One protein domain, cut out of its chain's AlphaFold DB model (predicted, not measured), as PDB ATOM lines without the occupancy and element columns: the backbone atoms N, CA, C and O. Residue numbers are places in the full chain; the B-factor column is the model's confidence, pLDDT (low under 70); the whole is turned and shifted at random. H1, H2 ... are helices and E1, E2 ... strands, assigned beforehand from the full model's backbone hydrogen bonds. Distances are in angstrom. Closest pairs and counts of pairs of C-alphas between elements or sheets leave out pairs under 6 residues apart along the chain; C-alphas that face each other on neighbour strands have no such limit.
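AT A GLANCE: This is residues 17 to 130 of the 237 residues of an uncharacterized protein of Flavobacteriales bacterium (UniProt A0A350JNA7). Four long strands, E1, E3, E4 and E2, lie side by side in one narrow, twisted sheet that makes the length of a rod, and a single helix, H1, packs slantwise over one face of it, over E4 and E2. No named helix lies on the other face. The printed part has 114 residues, with one named helix and four named strands in the order E1, E2, H1, E3, E4; the sheet's order is E1, E3, E4, E2, all antiparallel, and the class is mostly strand. The whole is loose, with a radius of gyration of the C-alphas of 18.7 A and spans of 61 by 21 by 21 A.

HOW THE PARTS SIT: E1, residues 17 to 29, is an edge strand, antiparallel to its neighbour E3, residues 89 to 107, at 160 degrees between their directions; N 23 and O 100 are within hydrogen-bond range at 2.9 A. E2, residues 40 to 56, is the other edge strand and is apart from E1. It is antiparallel to E4, residues 110 to 129, at 160 degrees, with N 53 and O 118 2.8 A apart. H1, residues 68 to 82, is on the sheet at a height over the sheet of 5.7 A. It is over E4 and E2 and slantwise to the strands, at 46 degrees to E2 on the local plane. The closest C-alphas of H1 and E2 are those of Leu 79 and Gly 49, 3.8 A apart; those of H1 and E4 are Ile 72 and Ala 120, 5.6 A apart. Every O i to N i+4 pair in H1 is within hydrogen-bond range. E2, H1 and E3 form a split strand-helix-strand unit, two strands running the same way with E4 between them in the sheet, and its crossover is right-handed. E3 and E4 form a hairpin at 169 degrees, with N 99 and O 119 2.7 A apart.

IN THESE COORDINATES: E1 begins at C-alpha 17 (-18.276, 45.360, -14.051) and is 39.4 A long. E2 is 46.6 A long and bends by 56 degrees at residue 43. H1 begins at C-alpha 68 (-14.109, 17.056, -20.398) and is 20.9 A long. E3, 53.5 A long, bends by 53 degrees at residue 93. E4, 56.3 A long, bends by 60 degrees at residue 114 and ends at C-alpha 129 (12.967, 7.212, -35.307).

THE WHOLE: The two C-alphas farthest apart are those of Asp 37 and Gly 108, 62.4 A. The printed part has no cut. The link from E2 to H1 is long, with 11 residues. The mean pLDDT of the printed part is 72.4; residues 17 to 38, 56 to 66, 103 and 105 to 115 are under 70.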
ATOM      1  N   ARG A  17     -19.635  45.885 -14.042       58.47
ATOM      2  CA  ARG A  17     -18.276  45.360 -14.051       58.47
ATOM      3  C   ARG A  17     -18.354  43.942 -14.602       58.47
ATOM      4  O   ARG A  17     -18.825  43.029 -13.934       58.47
ATOM      5  N   SER A  18     -17.982  43.769 -15.865       54.25
ATOM      6  CA  SER A  18     -17.834  42.436 -16.443       54.25
ATOM      7  C   SER A  18     -16.631  41.747 -15.809       54.25
ATOM      8  O   SER A  18     -15.594  42.385 -15.611       54.25
ATOM      9  N   TYR A  19     -16.752  40.459 -15.514       66.75
ATOM     10  CA  TYR A  19     -15.625  39.645 -15.072       66.75
ATOM     11  C   TYR A  19     -15.383  38.512 -16.065       66.75
ATOM     12  O   TYR A  19     -16.313  38.021 -16.708       66.75
ATOM     13  N   GLN A  20     -14.118  38.117 -16.165       58.66
ATOM     14  CA  GLN A  20     -13.689  36.911 -16.848       58.66
ATOM     15  C   GLN A  20     -12.734  36.171 -15.918       58.66
ATOM     16  O   GLN A  20     -11.792  36.770 -15.401       58.66
ATOM     17  N   ASN A  21     -12.987  34.887 -15.695       59.50
ATOM     18  CA  ASN A  21     -12.114  34.024 -14.910       59.50
ATOM     19  C   ASN A  21     -11.780  32.783 -15.736       59.50
ATOM     20  O   ASN A  21     -12.690  32.145 -16.260       59.50
ATOM     21  N   THR A  22     -10.497  32.445 -15.856       59.47
ATOM     22  CA  THR A  22     -10.058  31.225 -16.537       59.47
ATOM     23  C   THR A  22      -9.319  30.340 -15.548       59.47
ATOM     24  O   THR A  22      -8.319  30.751 -14.965       59.47
ATOM     25  N   THR A  23      -9.800  29.112 -15.377       62.25
ATOM     26  CA  THR A  23      -9.107  28.074 -14.602       62.25
ATOM     27  C   THR A  23      -8.544  27.008 -15.536       62.25
ATOM     28  O   THR A  23      -9.126  26.738 -16.587       62.25
ATOM     29  N   HIS A  24      -7.405  26.425 -15.157       63.91
ATOM     30  CA  HIS A  24      -6.657  25.458 -15.963       63.91
ATOM     31  C   HIS A  24      -6.486  24.144 -15.199       63.91
ATOM     32  O   HIS A  24      -6.264  24.140 -13.987       63.91
ATOM     33  N   SER A  25      -6.549  23.021 -15.910       66.94
ATOM     34  CA  SER A  25      -6.146  21.711 -15.403       66.94
ATOM     35  C   SER A  25      -5.166  21.085 -16.383       66.94
ATOM     36  O   SER A  25      -5.546  20.726 -17.495       66.94
ATOM     37  N   PHE A  26      -3.922  20.935 -15.931       60.66
ATOM     38  CA  PHE A  26      -2.803  20.488 -16.746       60.66
ATOM     39  C   PHE A  26      -2.371  19.066 -16.380       60.66
ATOM     40  O   PHE A  26      -2.192  18.743 -15.204       60.66
ATOM     41  N   VAL A  27      -2.171  18.226 -17.393       69.25
ATOM     42  CA  VAL A  27      -1.577  16.891 -17.260       69.25
ATOM     43  C   VAL A  27      -0.467  16.746 -18.294       69.25
ATOM     44  O   VAL A  27      -0.686  16.988 -19.478       69.25
ATOM     45  N   TYR A  28       0.715  16.324 -17.848       62.81
ATOM     46  CA  TYR A  28       1.857  16.044 -18.713       62.81
ATOM     47  C   TYR A  28       2.215  14.566 -18.666       62.81
ATOM     48  O   TYR A  28       2.378  13.988 -17.589       62.81
ATOM     49  N   HIS A  29       2.388  13.987 -19.846       64.19
ATOM     50  CA  HIS A  29       2.952  12.666 -20.034       64.19
ATOM     51  C   HIS A  29       4.250  12.806 -20.824       64.19
ATOM     52  O   HIS A  29       4.268  13.251 -21.973       64.19
ATOM     53  N   GLY A  30       5.355  12.424 -20.179       59.34
ATOM     54  CA  GLY A  30       6.634  12.287 -20.863       59.34
ATOM     55  C   GLY A  30       6.560  11.240 -21.970       59.34
ATOM     56  O   GLY A  30       5.597  10.483 -22.086       59.34
ATOM     57  N   THR A  31       7.593  11.196 -22.800       61.69
ATOM     58  CA  THR A  31       7.686  10.166 -23.835       61.69
ATOM     59  C   THR A  31       7.948   8.813 -23.179       61.69
ATOM     60  O   THR A  31       9.027   8.593 -22.624       61.69
ATOM     61  N   ASP A  32       6.969   7.911 -23.241       57.81
ATOM     62  CA  ASP A  32       7.151   6.530 -22.804       57.81
ATOM     63  C   ASP A  32       8.181   5.860 -23.720       57.81
ATOM     64  O   ASP A  32       7.970   5.694 -24.924       57.81
ATOM     65  N   ASN A  33       9.337   5.495 -23.161       52.12
ATOM     66  CA  ASN A  33      10.349   4.768 -23.912       52.12
ATOM     67  C   ASN A  33       9.862   3.325 -24.114       52.12
ATOM     68  O   ASN A  33       9.844   2.530 -23.175       52.12
ATOM     69  N   LEU A  34       9.477   2.983 -25.345       55.25
ATOM     70  CA  LEU A  34       8.970   1.658 -25.728       55.25
ATOM     71  C   LEU A  34      10.048   0.551 -25.718       55.25
ATOM     72  O   LEU A  34       9.809  -0.541 -26.230       55.25
ATOM     73  N   GLY A  35      11.230   0.808 -25.146       48.84
ATOM     74  CA  GLY A  35      12.328  -0.160 -25.066       48.84
ATOM     75  C   GLY A  35      12.993  -0.418 -26.416       48.84
ATOM     76  O   GLY A  35      13.558  -1.486 -26.639       48.84
ATOM     77  N   ILE A  36      12.890   0.545 -27.330       54.22
ATOM     78  CA  ILE A  36      13.532   0.498 -28.634       54.22
ATOM     79  C   ILE A  36      14.762   1.401 -28.525       54.22
ATOM     80  O   ILE A  36      14.612   2.619 -28.492       54.22
ATOM     81  N   ASP A  37      15.958   0.811 -28.454       57.12
ATOM     82  CA  ASP A  37      17.263   1.506 -28.432       57.12
ATOM     83  C   ASP A  37      17.584   2.185 -29.785       57.12
ATOM     84  O   ASP A  37      18.698   2.109 -30.302       57.12
ATOM     85  N   ASN A  38      16.589   2.811 -30.411       62.88
ATOM     86  CA  ASN A  38      16.744   3.532 -31.661       62.88
ATOM     87  C   ASN A  38      16.954   5.015 -31.366       62.88
ATOM     88  O   ASN A  38      16.177   5.628 -30.629       62.88
ATOM     89  N   ASP A  39      17.968   5.596 -32.003       76.06
ATOM     90  CA  ASP A  39      18.132   7.046 -32.067       76.06
ATOM     91  C   ASP A  39      16.860   7.696 -32.638       76.06
ATOM     92  O   ASP A  39      16.153   7.106 -33.462       76.06
ATOM     93  N   PHE A  40      16.565   8.919 -32.206       84.62
ATOM     94  CA  PHE A  40      15.470   9.722 -32.741       84.62
ATOM     95  C   PHE A  40      15.901  11.176 -32.904       84.62
ATOM     96  O   PHE A  40      16.851  11.647 -32.271       84.62
ATOM     97  N   PHE A  41      15.169  11.915 -33.729       80.69
ATOM     98  CA  PHE A  41      15.326  13.358 -33.871       80.69
ATOM     99  C   PHE A  41      13.962  14.052 -33.914       80.69
ATOM    100  O   PHE A  41      12.942  13.441 -34.228       80.69
ATOM    101  N   TYR A  42      13.936  15.337 -33.564       83.19
ATOM    102  CA  TYR A  42      12.709  16.129 -33.573       83.19
ATOM    103  C   TYR A  42      12.383  16.599 -34.990       83.19
ATOM    104  O   TYR A  42      13.200  17.228 -35.655       83.19
ATOM    105  N   VAL A  43      11.160  16.339 -35.437       85.69
ATOM    106  CA  VAL A  43      10.627  16.832 -36.713       85.69
ATOM    107  C   VAL A  43       9.934  18.175 -36.510       85.69
ATOM    108  O   VAL A  43      10.100  19.099 -37.309       85.69
ATOM    109  N   ARG A  44       9.163  18.311 -35.425       81.94
ATOM    110  CA  ARG A  44       8.421  19.535 -35.103       81.94
ATOM    111  C   ARG A  44       8.188  19.649 -33.600       81.94
ATOM    112  O   ARG A  44       7.907  18.645 -32.957       81.94
ATOM    113  N   TYR A  45       8.266  20.863 -33.066       81.38
ATOM    114  CA  TYR A  45       7.946  21.149 -31.666       81.38
ATOM    115  C   TYR A  45       6.539  21.720 -31.518       81.38
ATOM    116  O   TYR A  45       6.097  22.479 -32.384       81.38
ATOM    117  N   GLY A  46       5.885  21.414 -30.396       76.06
ATOM    118  CA  GLY A  46       4.698  22.129 -29.921       76.06
ATOM    119  C   GLY A  46       3.528  22.157 -30.905       76.06
ATOM    120  O   GLY A  46       2.834  23.172 -31.005       76.06
ATOM    121  N   VAL A  47       3.323  21.072 -31.653       82.25
ATOM    122  CA  VAL A  47       2.091  20.891 -32.424       82.25
ATOM    123  C   VAL A  47       0.922  20.722 -31.472       82.25
ATOM    124  O   VAL A  47       1.080  20.156 -30.390       82.25
ATOM    125  N   TYR A  48      -0.251  21.207 -31.866       85.06
ATOM    126  CA  TYR A  48      -1.405  21.176 -30.986       85.06
ATOM    127  C   TYR A  48      -2.694  20.841 -31.726       85.06
ATOM    128  O   TYR A  48      -2.785  20.981 -32.943       85.06
ATOM    129  N   GLY A  49      -3.667  20.364 -30.961       79.12
ATOM    130  CA  GLY A  49      -5.057  20.244 -31.375       79.12
ATOM    131  C   GLY A  49      -5.960  20.759 -30.269       79.12
ATOM    132  O   GLY A  49      -5.613  20.673 -29.084       79.12
ATOM    133  N   GLU A  50      -7.099  21.320 -30.649       83.69
ATOM    134  CA  GLU A  50      -8.010  21.990 -29.733       83.69
ATOM    135  C   GLU A  50      -9.467  21.602 -29.969       83.69
ATOM    136  O   GLU A  50      -9.903  21.281 -31.072       83.69
ATOM    137  N   SER A  51     -10.247  21.632 -28.898       81.56
ATOM    138  CA  SER A  51     -11.698  21.515 -28.961       81.56
ATOM    139  C   SER A  51     -12.310  22.364 -27.866       81.56
ATOM    140  O   SER A  51     -11.760  22.464 -26.768       81.56
ATOM    141  N   SER A  52     -13.447  22.991 -28.150       83.25
ATOM    142  CA  SER A  52     -14.146  23.818 -27.175       83.25
ATOM    143  C   SER A  52     -15.659  23.722 -27.306       83.25
ATOM    144  O   SER A  52     -16.203  23.383 -28.357       83.25
ATOM    145  N   THR A  53     -16.345  24.019 -26.210       76.25
ATOM    146  CA  THR A  53     -17.797  24.157 -26.160       76.25
ATOM    147  C   THR A  53     -18.177  25.253 -25.178       76.25
ATOM    148  O   THR A  53     -17.482  25.470 -24.181       76.25
ATOM    149  N   SER A  54     -19.292  25.927 -25.440       78.19
ATOM    150  CA  SER A  54     -19.760  27.051 -24.636       78.19
ATOM    151  C   SER A  54     -21.211  26.852 -24.223       78.19
ATOM    152  O   SER A  54     -22.073  26.528 -25.041       78.19
ATOM    153  N   TYR A  55     -21.484  27.083 -22.943       71.38
ATOM    154  CA  TYR A  55     -22.815  27.030 -22.354       71.38
ATOM    155  C   TYR A  55     -23.229  28.426 -21.921       71.38
ATOM    156  O   TYR A  55     -22.512  29.093 -21.173       71.38
ATOM    157  N   ARG A  56     -24.414  28.851 -22.360       68.31
ATOM    158  CA  ARG A  56     -25.058  30.057 -21.845       68.31
ATOM    159  C   ARG A  56     -25.855  29.721 -20.593       68.31
ATOM    160  O   ARG A  56     -26.594  28.742 -20.567       68.31
ATOM    161  N   TYR A  57     -25.700  30.555 -19.577       62.44
ATOM    162  CA  TYR A  57     -26.392  30.448 -18.304       62.44
ATOM    163  C   TYR A  57     -27.703  31.246 -18.380       62.44
ATOM    164  O   TYR A  57     -27.688  32.476 -18.457       62.44
ATOM    165  N   GLU A  58     -28.842  30.549 -18.408       58.66
ATOM    166  CA  GLU A  58     -30.188  31.142 -18.367       58.66
ATOM    167  C   GLU A  58     -30.939  30.629 -17.122       58.66
ATOM    168  O   GLU A  58     -31.796  29.755 -17.211       58.66
ATOM    169  N   GLY A  59     -30.612  31.158 -15.935       56.97
ATOM    170  CA  GLY A  59     -31.278  30.797 -14.668       56.97
ATOM    171  C   GLY A  59     -30.492  29.804 -13.800       56.97
ATOM    172  O   GLY A  59     -29.276  29.826 -13.825       56.97
ATOM    173  N   TYR A  60     -31.171  28.973 -12.997       46.59
ATOM    174  CA  TYR A  60     -30.561  28.100 -11.967       46.59
ATOM    175  C   TYR A  60     -29.982  26.767 -12.475       46.59
ATOM    176  O   TYR A  60     -29.403  26.022 -11.689       46.59
ATOM    177  N   ASP A  61     -30.145  26.432 -13.757       48.28
ATOM    178  CA  ASP A  61     -29.763  25.113 -14.276       48.28
ATOM    179  C   ASP A  61     -28.444  25.195 -15.059       48.28
ATOM    180  O   ASP A  61     -28.379  25.684 -16.190       48.28
ATOM    181  N   PHE A  62     -27.361  24.702 -14.455       52.41
ATOM    182  CA  PHE A  62     -26.102  24.467 -15.157       52.41
ATOM    183  C   PHE A  62     -26.287  23.276 -16.111       52.41
ATOM    184  O   PHE A  62     -26.139  22.120 -15.726       52.41
ATOM    185  N   MET A  63     -26.617  23.549 -17.376       49.72
ATOM    186  CA  MET A  63     -26.860  22.510 -18.392       49.72
ATOM    187  C   MET A  63     -25.578  21.862 -18.959       49.72
ATOM    188  O   MET A  63     -25.641  21.110 -19.933       49.72
ATOM    189  N   GLY A  64     -24.408  22.141 -18.378       54.09
ATOM    190  CA  GLY A  64     -23.142  21.536 -18.786       54.09
ATOM    191  C   GLY A  64     -22.922  20.191 -18.095       54.09
ATOM    192  O   GLY A  64     -22.665  20.141 -16.897       54.09
ATOM    193  N   GLY A  65     -22.999  19.087 -18.841       55.38
ATOM    194  CA  GLY A  65     -22.511  17.790 -18.360       55.38
ATOM    195  C   GLY A  65     -20.979  17.752 -18.262       55.38
ATOM    196  O   GLY A  65     -20.293  18.656 -18.749       55.38
ATOM    197  N   ASP A  66     -20.422  16.683 -17.683       65.25
ATOM    198  CA  ASP A  66     -18.981  16.418 -17.777       65.25
ATOM    199  C   ASP A  66     -18.618  16.047 -19.223       65.25
ATOM    200  O   ASP A  66     -18.698  14.895 -19.650       65.25
ATOM    201  N   VAL A  67     -18.269  17.067 -20.002       71.81
ATOM    202  CA  VAL A  67     -17.825  16.940 -21.394       71.81
ATOM    203  C   VAL A  67     -16.307  16.903 -21.513       71.81
ATOM    204  O   VAL A  67     -15.790  16.839 -22.625       71.81
ATOM    205  N   ARG A  68     -15.571  16.927 -20.394       72.31
ATOM    206  CA  ARG A  68     -14.109  17.056 -20.398       72.31
ATOM    207  C   ARG A  68     -13.454  15.953 -21.222       72.31
ATOM    208  O   ARG A  68     -12.608  16.232 -22.065       72.31
ATOM    209  N   THR A  69     -13.859  14.706 -20.997       75.44
ATOM    210  CA  THR A  69     -13.314  13.555 -21.727       75.44
ATOM    211  C   THR A  69     -13.659  13.609 -23.216       75.44
ATOM    212  O   THR A  69     -12.818  13.251 -24.038       75.44
ATOM    213  N   GLY A  70     -14.855  14.094 -23.564       75.50
ATOM    214  CA  GLY A  70     -15.266  14.305 -24.956       75.50
ATOM    215  C   GLY A  70     -14.406  15.359 -25.650       75.50
ATOM    216  O   GLY A  70     -13.841  15.086 -26.700       75.50
ATOM    217  N   LEU A  71     -14.191  16.509 -25.004       80.00
ATOM    218  CA  LEU A  71     -13.346  17.581 -25.538       80.00
ATOM    219  C   LEU A  71     -11.894  17.132 -25.737       80.00
ATOM    220  O   LEU A  71     -11.288  17.468 -26.746       80.00
ATOM    221  N   ILE A  72     -11.337  16.339 -24.815       82.12
ATOM    222  CA  ILE A  72      -9.991  15.762 -24.979       82.12
ATOM    223  C   ILE A  72      -9.947  14.810 -26.185       82.12
ATOM    224  O   ILE A  72      -8.972  14.814 -26.936       82.12
ATOM    225  N   ALA A  73     -10.987  13.993 -26.383       80.06
ATOM    226  CA  ALA A  73     -11.070  13.090 -27.528       80.06
ATOM    227  C   ALA A  73     -11.177  13.861 -28.854       80.06
ATOM    228  O   ALA A  73     -10.475  13.526 -29.807       80.06
ATOM    229  N   ASP A  74     -11.981  14.920 -28.894       82.19
ATOM    230  CA  ASP A  74     -12.146  15.766 -30.075       82.19
ATOM    231  C   ASP A  74     -10.870  16.558 -30.386       82.19
ATOM    232  O   ASP A  74     -10.420  16.570 -31.527       82.19
ATOM    233  N   ALA A  75     -10.213  17.125 -29.370       80.62
ATOM    234  CA  ALA A  75      -8.930  17.812 -29.523       80.62
ATOM    235  C   ALA A  75      -7.817  16.862 -30.010       80.62
ATOM    236  O   ALA A  75      -6.933  17.259 -30.767       80.62
ATOM    237  N   LYS A  76      -7.872  15.575 -29.637       86.44
ATOM    238  CA  LYS A  76      -6.987  14.544 -30.200       86.44
ATOM    239  C   LYS A  76      -7.275  14.284 -31.681       86.44
ATOM    240  O   LYS A  76      -6.335  14.100 -32.451       86.44
ATOM    241  N   LEU A  77      -8.546  14.222 -32.081       86.50
ATOM    242  CA  LEU A  77      -8.914  14.064 -33.492       86.50
ATOM    243  C   LEU A  77      -8.453  15.267 -34.317       86.50
ATOM    244  O   LEU A  77      -7.909  15.080 -35.404       86.50
ATOM    245  N   ASP A  78      -8.612  16.470 -33.771       82.62
ATOM    246  CA  ASP A  78      -8.137  17.714 -34.368       82.62
ATOM    247  C   ASP A  78      -6.604  17.721 -34.539       82.62
ATOM    248  O   ASP A  78      -6.112  17.931 -35.650       82.62
ATOM    249  N   LEU A  79      -5.844  17.341 -33.502       85.75
ATOM    250  CA  LEU A  79      -4.382  17.188 -33.571       85.75
ATOM    251  C   LEU A  79      -3.954  16.254 -34.719       85.75
ATOM    252  O   LEU A  79      -3.058  16.587 -35.495       85.75
ATOM    253  N   ILE A  80      -4.602  15.090 -34.842       87.94
ATOM    254  CA  ILE A  80      -4.293  14.099 -35.887       87.94
ATOM    255  C   ILE A  80      -4.642  14.636 -37.279       87.94
ATOM    256  O   ILE A  80      -3.909  14.386 -38.236       87.94
ATOM    257  N   ALA A  81      -5.747  15.373 -37.404       82.69
ATOM    258  CA  ALA A  81      -6.178  15.954 -38.670       82.69
ATOM    259  C   ALA A  81      -5.235  17.071 -39.149       82.69
ATOM    260  O   ALA A  81      -4.925  17.140 -40.339       82.69
ATOM    261  N   GLN A  82      -4.758  17.924 -38.238       80.00
ATOM    262  CA  GLN A  82      -3.852  19.033 -38.558       80.00
ATOM    263  C   GLN A  82      -2.395  18.587 -38.735       80.00
ATOM    264  O   GLN A  82      -1.631  19.189 -39.501       80.00
ATOM    265  N   HIS A  83      -1.990  17.537 -38.023       85.38
ATOM    266  CA  HIS A  83      -0.603  17.090 -37.951       85.38
ATOM    267  C   HIS A  83      -0.481  15.572 -38.122       85.38
ATOM    268  O   HIS A  83       0.012  14.905 -37.210       85.38
ATOM    269  N   PRO A  84      -0.909  15.010 -39.269       86.81
ATOM    270  CA  PRO A  84      -0.799  13.578 -39.514       86.81
ATOM    271  C   PRO A  84       0.669  13.140 -39.477       86.81
ATOM    272  O   PRO A  84       1.544  13.822 -40.009       86.81
ATOM    273  N   LEU A  85       0.921  11.996 -38.845       87.31
ATOM    274  CA  LEU A  85       2.256  11.417 -38.733       87.31
ATOM    275  C   LEU A  85       2.656  10.711 -40.034       87.31
ATOM    276  O   LEU A  85       1.860   9.975 -40.624       87.31
ATOM    277  N   GLU A  86       3.904  10.896 -40.451       87.56
ATOM    278  CA  GLU A  86       4.524  10.107 -41.517       87.56
ATOM    279  C   GLU A  86       5.044   8.757 -40.970       87.56
ATOM    280  O   GLU A  86       5.060   8.530 -39.753       87.56
ATOM    281  N   PRO A  87       5.459   7.807 -41.833       87.00
ATOM    282  CA  PRO A  87       6.072   6.568 -41.368       87.00
ATOM    283  C   PRO A  87       7.256   6.831 -40.426       87.00
ATOM    284  O   PRO A  87       8.068   7.712 -40.680       87.00
ATOM    285  N   ASN A  88       7.370   6.028 -39.365       84.81
ATOM    286  CA  ASN A  88       8.388   6.141 -38.308       84.81
ATOM    287  C   ASN A  88       8.314   7.407 -37.435       84.81
ATOM    288  O   ASN A  88       9.214   7.614 -36.618       84.81
ATOM    289  N   GLN A  89       7.252   8.211 -37.546       87.19
ATOM    290  CA  GLN A  89       7.017   9.343 -36.654       87.19
ATOM    291  C   GLN A  89       6.105   8.988 -35.478       87.19
ATOM    292  O   GLN A  89       5.251   8.102 -35.561       87.19
ATOM    293  N   MET A  90       6.284   9.707 -34.372       85.25
ATOM    294  CA  MET A  90       5.504   9.552 -33.150       85.25
ATOM    295  C   MET A  90       5.279  10.906 -32.471       85.25
ATOM    296  O   MET A  90       6.151  11.776 -32.493       85.25
ATOM    297  N   TYR A  91       4.119  11.054 -31.827       86.06
ATOM    298  CA  TYR A  91       3.870  12.140 -30.882       86.06
ATOM    299  C   TYR A  91       4.623  11.895 -29.569       86.06
ATOM    300  O   TYR A  91       4.474  10.845 -28.945       86.06
ATOM    301  N   ALA A  92       5.414  12.871 -29.147       83.50
ATOM    302  CA  ALA A  92       6.259  12.834 -27.960       83.50
ATOM    303  C   ALA A  92       5.933  14.003 -27.020       83.50
ATOM    304  O   ALA A  92       5.402  15.027 -27.453       83.50
ATOM    305  N   ASN A  93       6.256  13.871 -25.732       79.38
ATOM    306  CA  ASN A  93       6.070  14.931 -24.725       79.38
ATOM    307  C   ASN A  93       4.639  15.511 -24.713       79.38
ATOM    308  O   ASN A  93       4.438  16.724 -24.790       79.38
ATOM    309  N   LEU A  94       3.633  14.635 -24.673       79.75
ATOM    310  CA  LEU A  94       2.232  15.038 -24.717       79.75
ATOM    311  C   LEU A  94       1.843  15.791 -23.440       79.75
ATOM    312  O   LEU A  94       2.041  15.330 -22.318       79.75
ATOM    313  N   SER A  95       1.184  16.923 -23.621       77.94
ATOM    314  CA  SER A  95       0.537  17.692 -22.568       77.94
ATOM    315  C   SER A  95      -0.923  17.936 -22.916       77.94
ATOM    316  O   SER A  95      -1.286  18.086 -24.082       77.94
ATOM    317  N   VAL A  96      -1.762  17.955 -21.889       76.62
ATOM    318  CA  VAL A  96      -3.192  18.232 -21.979       76.62
ATOM    319  C   VAL A  96      -3.480  19.392 -21.043       76.62
ATOM    320  O   VAL A  96      -3.300  19.256 -19.833       76.62
ATOM    321  N   ASP A  97      -3.940  20.511 -21.590       79.25
ATOM    322  CA  ASP A  97      -4.488  21.624 -20.822       79.25
ATOM    323  C   ASP A  97      -5.999  21.695 -21.039       79.25
ATOM    324  O   ASP A  97      -6.483  21.697 -22.169       79.25
ATOM    325  N   VAL A  98      -6.760  21.727 -19.951       74.25
ATOM    326  CA  VAL A  98      -8.205  21.949 -19.993       74.25
ATOM    327  C   VAL A  98      -8.501  23.287 -19.340       74.25
ATOM    328  O   VAL A  98      -8.313  23.454 -18.136       74.25
ATOM    329  N   MET A  99      -9.009  24.212 -20.144       73.56
ATOM    330  CA  MET A  99      -9.367  25.567 -19.765       73.56
ATOM    331  C   MET A  99     -10.869  25.679 -19.534       73.56
ATOM    332  O   MET A  99     -11.677  25.218 -20.339       73.56
ATOM    333  N   ARG A 100     -11.254  26.353 -18.455       72.69
ATOM    334  CA  ARG A 100     -12.634  26.760 -18.193       72.69
ATOM    335  C   ARG A 100     -12.678  28.267 -18.039       72.69
ATOM    336  O   ARG A 100     -12.191  28.782 -17.038       72.69
ATOM    337  N   THR A 101     -13.264  28.947 -19.016       70.56
ATOM    338  CA  THR A 101     -13.450  30.397 -19.030       70.56
ATOM    339  C   THR A 101     -14.887  30.741 -18.678       70.56
ATOM    340  O   THR A 101     -15.816  30.426 -19.416       70.56
ATOM    341  N   GLU A 102     -15.065  31.419 -17.559       70.94
ATOM    342  CA  GLU A 102     -16.337  31.966 -17.113       70.94
ATOM    343  C   GLU A 102     -16.413  33.447 -17.462       70.94
ATOM    344  O   GLU A 102     -15.446  34.185 -17.264       70.94
ATOM    345  N   GLN A 103     -17.568  33.883 -17.953       67.12
ATOM    346  CA  GLN A 103     -17.850  35.280 -18.252       67.12
ATOM    347  C   GLN A 103     -19.191  35.685 -17.650       67.12
ATOM    348  O   GLN A 103     -20.172  34.939 -17.704       67.12
ATOM    349  N   GLY A 104     -19.252  36.895 -17.101       70.31
ATOM    350  CA  GLY A 104     -20.466  37.403 -16.482       70.31
ATOM    351  C   GLY A 104     -20.355  38.846 -16.012       70.31
ATOM    352  O   GLY A 104     -19.488  39.604 -16.449       70.31
ATOM    353  N   PHE A 105     -21.264  39.228 -15.121       66.25
ATOM    354  CA  PHE A 105     -21.381  40.576 -14.571       66.25
ATOM    355  C   PHE A 105     -21.345  40.510 -13.049       66.25
ATOM    356  O   PHE A 105     -21.962  39.627 -12.459       66.25
ATOM    357  N   THR A 106     -20.650  41.449 -12.414       57.91
ATOM    358  CA  THR A 106     -20.691  41.629 -10.962       57.91
ATOM    359  C   THR A 106     -21.491  42.878 -10.609       57.91
ATOM    360  O   THR A 106     -21.325  43.933 -11.228       57.91
ATOM    361  N   ASP A 107     -22.373  42.747  -9.618       60.47
ATOM    362  CA  ASP A 107     -23.110  43.857  -9.008       60.47
ATOM    363  C   ASP A 107     -22.862  43.835  -7.495       60.47
ATOM    364  O   ASP A 107     -23.415  43.019  -6.756       60.47
ATOM    365  N   GLY A 108     -21.931  44.674  -7.035       61.75
ATOM    366  CA  GLY A 108     -21.509  44.707  -5.634       61.75
ATOM    367  C   GLY A 108     -20.891  43.383  -5.162       61.75
ATOM    368  O   GLY A 108     -19.733  43.107  -5.468       61.75
ATOM    369  N   GLN A 109     -21.652  42.603  -4.383       52.94
ATOM    370  CA  GLN A 109     -21.237  41.302  -3.830       52.94
ATOM    371  C   GLN A 109     -21.756  40.095  -4.629       52.94
ATOM    372  O   GLN A 109     -21.306  38.979  -4.390       52.94
ATOM    373  N   SER A 110     -22.669  40.294  -5.583       50.66
ATOM    374  CA  SER A 110     -23.263  39.197  -6.351       50.66
ATOM    375  C   SER A 110     -22.588  39.033  -7.712       50.66
ATOM    376  O   SER A 110     -22.357  40.003  -8.440       50.66
ATOM    377  N   VAL A 111     -22.290  37.782  -8.066       62.56
ATOM    378  CA  VAL A 111     -21.708  37.390  -9.354       62.56
ATOM    379  C   VAL A 111     -22.798  36.731 -10.197       62.56
ATOM    380  O   VAL A 111     -23.322  35.683  -9.837       62.56
ATOM    381  N   SER A 112     -23.147  37.343 -11.327       66.19
ATOM    382  CA  SER A 112     -24.062  36.768 -12.313       66.19
ATOM    383  C   SER A 112     -23.256  36.182 -13.468       66.19
ATOM    384  O   SER A 112     -22.774  36.906 -14.346       66.19
ATOM    385  N   LEU A 113     -23.096  34.861 -13.449       67.56
ATOM    386  CA  LEU A 113     -22.494  34.092 -14.532       67.56
ATOM    387  C   LEU A 113     -23.409  34.124 -15.765       67.56
ATOM    388  O   LEU A 113     -24.615  33.930 -15.645       67.56
ATOM    389  N   LYS A 114     -22.850  34.369 -16.955       69.62
ATOM    390  CA  LYS A 114     -23.598  34.357 -18.227       69.62
ATOM    391  C   LYS A 114     -23.145  33.277 -19.186       69.62
ATOM    392  O   LYS A 114     -23.969  32.741 -19.922       69.62
ATOM    393  N   GLU A 115     -21.855  32.988 -19.217       69.62
ATOM    394  CA  GLU A 115     -21.289  32.048 -20.170       69.62
ATOM    395  C   GLU A 115     -20.140  31.276 -19.539       69.62
ATOM    396  O   GLU A 115     -19.325  31.828 -18.801       69.62
ATOM    397  N   VAL A 116     -20.086  29.986 -19.848       71.69
ATOM    398  CA  VAL A 116     -18.978  29.107 -19.494       71.69
ATOM    399  C   VAL A 116     -18.475  28.463 -20.769       71.69
ATOM    400  O   VAL A 116     -19.200  27.704 -21.402       71.69
ATOM    401  N   THR A 117     -17.227  28.739 -21.118       76.31
ATOM    402  CA  THR A 117     -16.507  28.061 -22.193       76.31
ATOM    403  C   THR A 117     -15.573  27.027 -21.584       76.31
ATOM    404  O   THR A 117     -14.780  27.343 -20.701       76.31
ATOM    405  N   LEU A 118     -15.666  25.788 -22.048       74.50
ATOM    406  CA  LEU A 118     -14.709  24.727 -21.763       74.50
ATOM    407  C   LEU A 118     -13.888  24.488 -23.022       74.50
ATOM    408  O   LEU A 118     -14.463  24.284 -24.087       74.50
ATOM    409  N   ALA A 119     -12.569  24.482 -22.899       76.50
ATOM    410  CA  ALA A 119     -11.657  24.159 -23.983       76.50
ATOM    411  C   ALA A 119     -10.648  23.106 -23.519       76.50
ATOM    412  O   ALA A 119     -10.177  23.147 -22.388       76.50
ATOM    413  N   ALA A 120     -10.320  22.159 -24.386       77.56
ATOM    414  CA  ALA A 120      -9.225  21.220 -24.207       77.56
ATOM    415  C   ALA A 120      -8.194  21.475 -25.302       77.56
ATOM    416  O   ALA A 120      -8.545  21.557 -26.477       77.56
ATOM    417  N   VAL A 121      -6.931  21.587 -24.908       83.56
ATOM    418  CA  VAL A 121      -5.792  21.788 -25.796       83.56
ATOM    419  C   VAL A 121      -4.786  20.683 -25.523       83.56
ATOM    420  O   VAL A 121      -4.319  20.510 -24.398       83.56
ATOM    421  N   LEU A 122      -4.457  19.916 -26.555       81.81
ATOM    422  CA  LEU A 122      -3.389  18.925 -26.517       81.81
ATOM    423  C   LEU A 122      -2.179  19.527 -27.206       81.81
ATOM    424  O   LEU A 122      -2.307  19.964 -28.340       81.81
ATOM    425  N   THR A 123      -1.018  19.526 -26.557       84.38
ATOM    426  CA  THR A 123       0.250  19.950 -27.171       84.38
ATOM    427  C   THR A 123       1.260  18.819 -27.103       84.38
ATOM    428  O   THR A 123       1.396  18.171 -26.069       84.38
ATOM    429  N   THR A 124       1.973  18.569 -28.193       85.81
ATOM    430  CA  THR A 124       2.961  17.494 -28.302       85.81
ATOM    431  C   THR A 124       4.057  17.879 -29.292       85.81
ATOM    432  O   THR A 124       3.905  18.804 -30.086       85.81
ATOM    433  N   ASP A 125       5.174  17.171 -29.253       84.88
ATOM    434  CA  ASP A 125       6.218  17.226 -30.265       84.88
ATOM    435  C   ASP A 125       6.052  16.070 -31.253       84.88
ATOM    436  O   ASP A 125       5.462  15.041 -30.932       84.88
ATOM    437  N   ILE A 126       6.606  16.207 -32.453       85.62
ATOM    438  CA  ILE A 126       6.737  15.105 -33.408       85.62
ATOM    439  C   ILE A 126       8.206  14.719 -33.460       85.62
ATOM    440  O   ILE A 126       9.056  15.550 -33.796       85.62
ATOM    441  N   ILE A 127       8.492  13.459 -33.154       85.12
ATOM    442  CA  ILE A 127       9.809  12.849 -33.336       85.12
ATOM    443  C   ILE A 127       9.757  11.807 -34.445       85.12
ATOM    444  O   ILE A 127       8.699  11.248 -34.725       85.12
ATOM    445  N   GLU A 128      10.906  11.528 -35.044       84.19
ATOM    446  CA  GLU A 128      11.092  10.449 -36.009       84.19
ATOM    447  C   GLU A 128      12.208   9.525 -35.537       84.19
ATOM    448  O   GLU A 128      13.263   9.984 -35.088       84.19
ATOM    449  N   TYR A 129      11.966   8.219 -35.626       84.94
ATOM    450  CA  TYR A 129      12.967   7.212 -35.307       84.94
ATOM    451  C   TYR A 129      13.972   7.059 -36.448       84.94
ATOM    452  O   TYR A 129      13.599   6.837 -37.600       84.94
ATOM    453  N   GLY A 130      15.255   7.092 -36.103       83.00
ATOM    454  CA  GLY A 130      16.370   6.898 -37.017       83.00
ATOM    455  C   GLY A 130      17.442   7.975 -36.893       83.00
ATOM    456  O   GLY A 130      17.444   8.818 -35.995       83.00
TER     457      GLY A 130